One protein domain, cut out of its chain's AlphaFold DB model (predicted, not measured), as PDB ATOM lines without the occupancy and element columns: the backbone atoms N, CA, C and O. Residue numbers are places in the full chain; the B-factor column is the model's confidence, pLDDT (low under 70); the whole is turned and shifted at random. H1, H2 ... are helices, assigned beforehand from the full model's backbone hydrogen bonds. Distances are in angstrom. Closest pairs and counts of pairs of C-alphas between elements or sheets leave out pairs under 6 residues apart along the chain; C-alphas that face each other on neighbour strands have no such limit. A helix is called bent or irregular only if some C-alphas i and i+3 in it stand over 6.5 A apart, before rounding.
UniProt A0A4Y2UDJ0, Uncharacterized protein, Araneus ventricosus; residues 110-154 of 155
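AT A GLANCE: This is residues 110 to 154 of the 155 residues of an uncharacterized protein of Araneus ventricosus (UniProt A0A4Y2UDJ0). Starting from Ala 110, you meet a long, kinked helix, H1, then a long loop that leaves its far end, turns at residues 133 to 138 and folds back to a shorter helix, H2. The result is a flat, open hook: H2 begins near H1, and its residues 146 to 152 stick out with the tail. The printed part has 45 residues, with two named helices in the order H1, H2 and no named strand; the class is all helix. The whole is loose, with a radius of gyration of the C-alphas of 12.2 A and spans of 31 by 28 by 9 A.

IN THESE COORDINATES: Find C-alpha 110 at (295.081, 240.083, 360.554); there H1 begins, and it covers residues 110 to 129, 27.9 A from first to last C-alpha. It has a kink of 31 degrees near residue 120 and is only just irregular: C-alphas 122 and 125 are 6.8 A apart. It ends at C-alpha 129, at (281.389, 220.116, 346.781). H2, residues 143 to 152, measures 14.4 A and ends at C-alpha 152, at (273.277, 249.051, 354.518).

HOW THE PARTS SIT: H1 and H2 are near each other, with 10 pairs of C-alphas within 10 A and the closest 8.1 A apart. In H2 every O i to N i+4 pair is within hydrogen-bond range; in H1 12 of 16 are.

THE WHOLE: The C-alphas of Ala 110 and Arg 135 are the two farthest apart, at 36.2 A. The link from H1 to H2, residues 130 to 142, is long, and the printed part has no cut. Residues 133 to 138 and 146 to 154 stand free. The mean pLDDT of the printed part is 87.8; look at residue 154 for the one value under 70.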
ATOM      1  N   ALA A 110     295.779 240.567 359.366       94.94
ATOM      2  CA  ALA A 110     295.081 240.083 360.554       94.94
ATOM      3  C   ALA A 110     293.563 240.336 360.466       94.94
ATOM      4  O   ALA A 110     292.758 239.502 360.877       94.94
ATOM      5  N   ASN A 111     293.165 241.452 359.845       92.38
ATOM      6  CA  ASN A 111     291.763 241.804 359.618       92.38
ATOM      7  C   ASN A 111     291.139 241.131 358.378       92.38
ATOM      8  O   ASN A 111     289.927 240.881 358.350       92.38
ATOM      9  N   LEU A 112     291.927 240.893 357.327       91.88
ATOM     10  CA  LEU A 112     291.458 240.350 356.050       91.88
ATOM     11  C   LEU A 112     291.325 238.824 356.082       91.88
ATOM     12  O   LEU A 112     290.320 238.287 355.613       91.88
ATOM     13  N   LEU A 113     292.311 238.128 356.649       94.00
ATOM     14  CA  LEU A 113     292.411 236.674 356.603       94.00
ATOM     15  C   LEU A 113     291.165 235.960 357.167       94.00
ATOM     16  O   LEU A 113     290.599 235.143 356.436       94.00
ATOM     17  N   PRO A 114     290.628 236.312 358.353       93.94
ATOM     18  CA  PRO A 114     289.431 235.651 358.881       93.94
ATOM     19  C   PRO A 114     288.191 235.837 357.993       93.94
ATOM     20  O   PRO A 114     287.282 235.005 357.996       93.94
ATOM     21  N   LYS A 115     288.118 236.937 357.230       91.88
ATOM     22  CA  LYS A 115     287.019 237.182 356.282       91.88
ATOM     23  C   LYS A 115     287.153 236.286 355.054       91.88
ATOM     24  O   LYS A 115     286.149 235.735 354.608       91.88
ATOM     25  N   LEU A 116     288.375 236.116 354.545       93.19
ATOM     26  CA  LEU A 116     288.666 235.223 353.421       93.19
ATOM     27  C   LEU A 116     288.411 233.756 353.787       93.19
ATOM     28  O   LEU A 116     287.788 233.040 353.009       93.19
ATOM     29  N   GLU A 117     288.817 233.326 354.982       94.12
ATOM     30  CA  GLU A 117     288.541 231.975 355.488       94.12
ATOM     31  C   GLU A 117     287.041 231.709 355.600       94.12
ATOM     32  O   GLU A 117     286.550 230.696 355.104       94.12
ATOM     33  N   LYS A 118     286.285 232.640 356.195       92.44
ATOM     34  CA  LYS A 118     284.824 232.518 356.295       92.44
ATOM     35  C   LYS A 118     284.160 232.486 354.922       92.44
ATOM     36  O   LYS A 118     283.255 231.684 354.724       92.44
ATOM     37  N   LEU A 119     284.602 233.324 353.983       91.31
ATOM     38  CA  LEU A 119     284.102 233.308 352.607       91.31
ATOM     39  C   LEU A 119     284.354 231.946 351.949       91.31
ATOM     40  O   LEU A 119     283.435 231.373 351.366       91.31
ATOM     41  N   TYR A 120     285.569 231.410 352.078       93.69
ATOM     42  CA  TYR A 120     285.906 230.114 351.506       93.69
ATOM     43  C   TYR A 120     285.072 228.989 352.127       93.69
ATOM     44  O   TYR A 120     284.371 228.284 351.411       93.69
ATOM     45  N   LEU A 121     285.080 228.866 353.454       92.62
ATOM     46  CA  LEU A 121     284.434 227.756 354.158       92.62
ATOM     47  C   LEU A 121     282.901 227.794 354.083       92.62
ATOM     48  O   LEU A 121     282.271 226.744 354.050       92.62
ATOM     49  N   GLN A 122     282.282 228.981 354.076       91.31
ATOM     50  CA  GLN A 122     280.816 229.108 354.135       91.31
ATOM     51  C   GLN A 122     280.147 229.257 352.766       91.31
ATOM     52  O   GLN A 122     278.945 229.010 352.662       91.31
ATOM     53  N   CYS A 123     280.891 229.684 351.745       90.19
ATOM     54  CA  CYS A 123     280.352 229.944 350.411       90.19
ATOM     55  C   CYS A 123     281.079 229.122 349.347       90.19
ATOM     56  O   CYS A 123     280.474 228.230 348.764       90.19
ATOM     57  N   VAL A 124     282.379 229.347 349.140       92.62
ATOM     58  CA  VAL A 124     283.099 228.758 347.995       92.62
ATOM     59  C   VAL A 124     283.192 227.233 348.084       92.62
ATOM     60  O   VAL A 124     282.804 226.543 347.148       92.62
ATOM     61  N   LEU A 125     283.679 226.694 349.202       94.31
ATOM     62  CA  LEU A 125     283.875 225.255 349.380       94.31
ATOM     63  C   LEU A 125     282.553 224.468 349.266       94.31
ATOM     64  O   LEU A 125     282.517 223.504 348.503       94.31
ATOM     65  N   PRO A 126     281.445 224.869 349.923       93.44
ATOM     66  CA  PRO A 126     280.150 224.229 349.711       93.44
ATOM     67  C   PRO A 126     279.653 224.267 348.265       93.44
ATOM     68  O   PRO A 126     279.030 223.304 347.833       93.44
ATOM     69  N   GLU A 127     279.902 225.346 347.513       92.69
ATOM     70  CA  GLU A 127     279.516 225.407 346.095       92.69
ATOM     71  C   GLU A 127     280.391 224.518 345.199       92.69
ATOM     72  O   GLU A 127     279.910 224.044 344.174       92.69
ATOM     73  N   ILE A 128     281.642 224.250 345.589       93.44
ATOM     74  CA  ILE A 128     282.521 223.296 344.895       93.44
ATOM     75  C   ILE A 128     282.068 221.848 345.142       93.44
ATOM     76  O   ILE A 128     282.052 221.052 344.210       93.44
ATOM     77  N   ILE A 129     281.716 221.500 346.386       94.88
ATOM     78  CA  ILE A 129     281.389 220.116 346.781       94.88
ATOM     79  C   ILE A 129     279.926 219.751 346.485       94.88
ATOM     80  O   ILE A 129     279.646 218.658 346.003       94.88
ATOM     81  N   ASP A 130     278.988 220.654 346.778       93.12
ATOM     82  CA  ASP A 130     277.540 220.475 346.599       93.12
ATOM     83  C   ASP A 130     276.930 221.762 346.020       93.12
ATOM     84  O   ASP A 130     276.228 222.540 346.688       93.12
ATOM     85  N   GLY A 131     277.253 221.999 344.747       93.06
ATOM     86  CA  GLY A 131     276.844 223.184 344.003       93.06
ATOM     87  C   GLY A 131     275.330 223.388 343.998       93.06
ATOM     88  O   GLY A 131     274.540 222.481 343.715       93.06
ATOM     89  N   ARG A 132     274.894 224.606 344.313       93.88
ATOM     90  CA  ARG A 132     273.487 225.021 344.228       93.88
ATOM     91  C   ARG A 132     273.156 225.628 342.877       93.88
ATOM     92  O   ARG A 132     272.079 225.353 342.351       93.88
ATOM     93  N   SER A 133     274.101 226.361 342.291       90.12
ATOM     94  CA  SER A 133     273.912 227.007 340.988       90.12
ATOM     95  C   SER A 133     273.464 226.038 339.880       90.12
ATOM     96  O   SER A 133     272.505 226.374 339.192       90.12
ATOM     97  N   PRO A 134     274.041 224.824 339.719       91.75
ATOM     98  CA  PRO A 134     273.593 223.876 338.688       91.75
ATOM     99  C   PRO A 134     272.166 223.343 338.895       91.75
ATOM    100  O   PRO A 134     271.572 222.794 337.976       91.75
ATOM    101  N   ARG A 135     271.612 223.495 340.105       93.62
ATOM    102  CA  ARG A 135     270.250 223.078 340.478       93.62
ATOM    103  C   ARG A 135     269.261 224.248 340.505       93.62
ATOM    104  O   ARG A 135     268.175 224.101 341.055       93.62
ATOM    105  N   ASN A 136     269.635 225.412 339.968       93.56
ATOM    106  CA  ASN A 136     268.847 226.650 340.028       93.56
ATOM    107  C   ASN A 136     268.508 227.101 341.462       93.56
ATOM    108  O   ASN A 136     267.486 227.743 341.703       93.56
ATOM    109  N   LEU A 137     269.367 226.773 342.430       92.75
ATOM    110  CA  LEU A 137     269.235 227.215 343.815       92.75
ATOM    111  C   LEU A 137     270.154 228.420 344.080       92.75
ATOM    112  O   LEU A 137     271.251 228.491 343.521       92.75
ATOM    113  N   PRO A 138     269.762 229.353 344.968       88.88
ATOM    114  CA  PRO A 138     270.592 230.504 345.303       88.88
ATOM    115  C   PRO A 138     271.892 230.085 346.007       88.88
ATOM    116  O   PRO A 138     271.890 229.206 346.881       88.88
ATOM    117  N   ILE A 139     272.987 230.769 345.660       86.50
ATOM    118  CA  ILE A 139     274.315 230.567 346.255       86.50
ATOM    119  C   ILE A 139     274.268 230.824 347.767       86.50
ATOM    120  O   ILE A 139     273.526 231.676 348.275       86.50
ATOM    121  N   ARG A 140     275.070 230.064 348.517       86.62
ATOM    122  CA  ARG A 140     275.226 230.243 349.963       86.62
ATOM    123  C   ARG A 140     275.943 231.556 350.281       86.62
ATOM    124  O   ARG A 140     277.162 231.634 350.313       86.62
ATOM    125  N   GLU A 141     275.169 232.587 350.592       83.75
ATOM    126  CA  GLU A 141     275.722 233.859 351.064       83.75
ATOM    127  C   GLU A 141     276.313 233.739 352.488       83.75
ATOM    128  O   GLU A 141     275.579 233.332 353.409       83.75
ATOM    129  N   PRO A 142     277.586 234.128 352.721       79.12
ATOM    130  CA  PRO A 142     278.193 234.116 354.050       79.12
ATOM    131  C   PRO A 142     277.407 234.978 355.042       79.12
ATOM    132  O   PRO A 142     276.910 236.056 354.707       79.12
ATOM    133  N   LEU A 143     277.358 234.561 356.312       80.06
ATOM    134  CA  LEU A 143     276.643 235.313 357.355       80.06
ATOM    135  C   LEU A 143     277.151 236.754 357.492       80.06
ATOM    136  O   LEU A 143     276.362 237.662 357.743       80.06
ATOM    137  N   LEU A 144     278.457 236.964 357.305       76.75
ATOM    138  CA  LEU A 144     279.077 238.289 357.328       76.75
ATOM    139  C   LEU A 144     278.499 239.202 356.234       76.75
ATOM    140  O   LEU A 144     278.127 240.335 356.525       76.75
ATOM    141  N   VAL A 145     278.350 238.692 355.008       80.00
ATOM    142  CA  VAL A 145     277.776 239.446 353.882       80.00
ATOM    143  C   VAL A 145     276.313 239.775 354.164       80.00
ATOM    144  O   VAL A 145     275.905 240.929 354.047       80.00
ATOM    145  N   LYS A 146     275.534 238.796 354.644       81.38
ATOM    146  CA  LYS A 146     274.129 239.013 355.027       81.38
ATOM    147  C   LYS A 146     273.973 240.092 356.103       81.38
ATOM    148  O   LYS A 146     273.027 240.873 356.029       81.38
ATOM    149  N   LYS A 147     274.870 240.147 357.096       83.12
ATOM    150  CA  LYS A 147     274.872 241.197 358.131       83.12
ATOM    151  C   LYS A 147     275.164 242.573 357.530       83.12
ATOM    152  O   LYS A 147     274.340 243.469 357.690       83.12
ATOM    153  N   CYS A 148     276.235 242.705 356.745       79.19
ATOM    154  CA  CYS A 148     276.585 243.973 356.097       79.19
ATOM    155  C   CYS A 148     275.484 244.482 355.148       79.19
ATOM    156  O   CYS A 148     275.210 245.678 355.101       79.19
ATOM    157  N   LEU A 149     274.817 243.588 354.408       79.25
ATOM    158  CA  LEU A 149     273.690 243.957 353.543       79.25
ATOM    159  C   LEU A 149     272.471 244.439 354.341       79.25
ATOM    160  O   LEU A 149     271.776 245.346 353.896       79.25
ATOM    161  N   LYS A 150     272.204 243.854 355.516       80.69
ATOM    162  CA  LYS A 150     271.119 244.305 356.402       80.69
ATOM    163  C   LYS A 150     271.409 245.673 357.014       80.69
ATOM    164  O   LYS A 150     270.488 246.467 357.133       80.69
ATOM    165  N   GLU A 151     272.655 245.946 357.387       78.50
ATOM    166  CA  GLU A 151     273.076 247.246 357.926       78.50
ATOM    167  C   GLU A 151     272.963 248.353 356.872       78.50
ATOM    168  O   GLU A 151     272.379 249.395 357.148       78.50
ATOM    169  N   LYS A 152     273.406 248.095 355.633       72.25
ATOM    170  CA  LYS A 152     273.277 249.051 354.518       72.25
ATOM    171  C   LYS A 152     271.837 249.378 354.123       72.25
ATOM    172  O   LYS A 152     271.613 250.416 353.527       72.25
ATOM    173  N   ARG A 153     270.881 248.490 354.407       72.81
ATOM    174  CA  ARG A 153     269.448 248.698 354.124       72.81
ATOM    175  C   ARG A 153     268.714 249.477 355.222       72.81
ATOM    176  O   ARG A 153     267.527 249.733 355.070       72.81
ATOM    177  N   LYS A 154     269.379 249.759 356.347       62.56
ATOM    178  CA  LYS A 154     268.829 250.535 357.472       62.56
ATOM    179  C   LYS A 154     269.268 252.006 357.459       62.56
ATOM    180  O   LYS A 154     268.818 252.753 358.322       62.56
TER     181      LYS A 154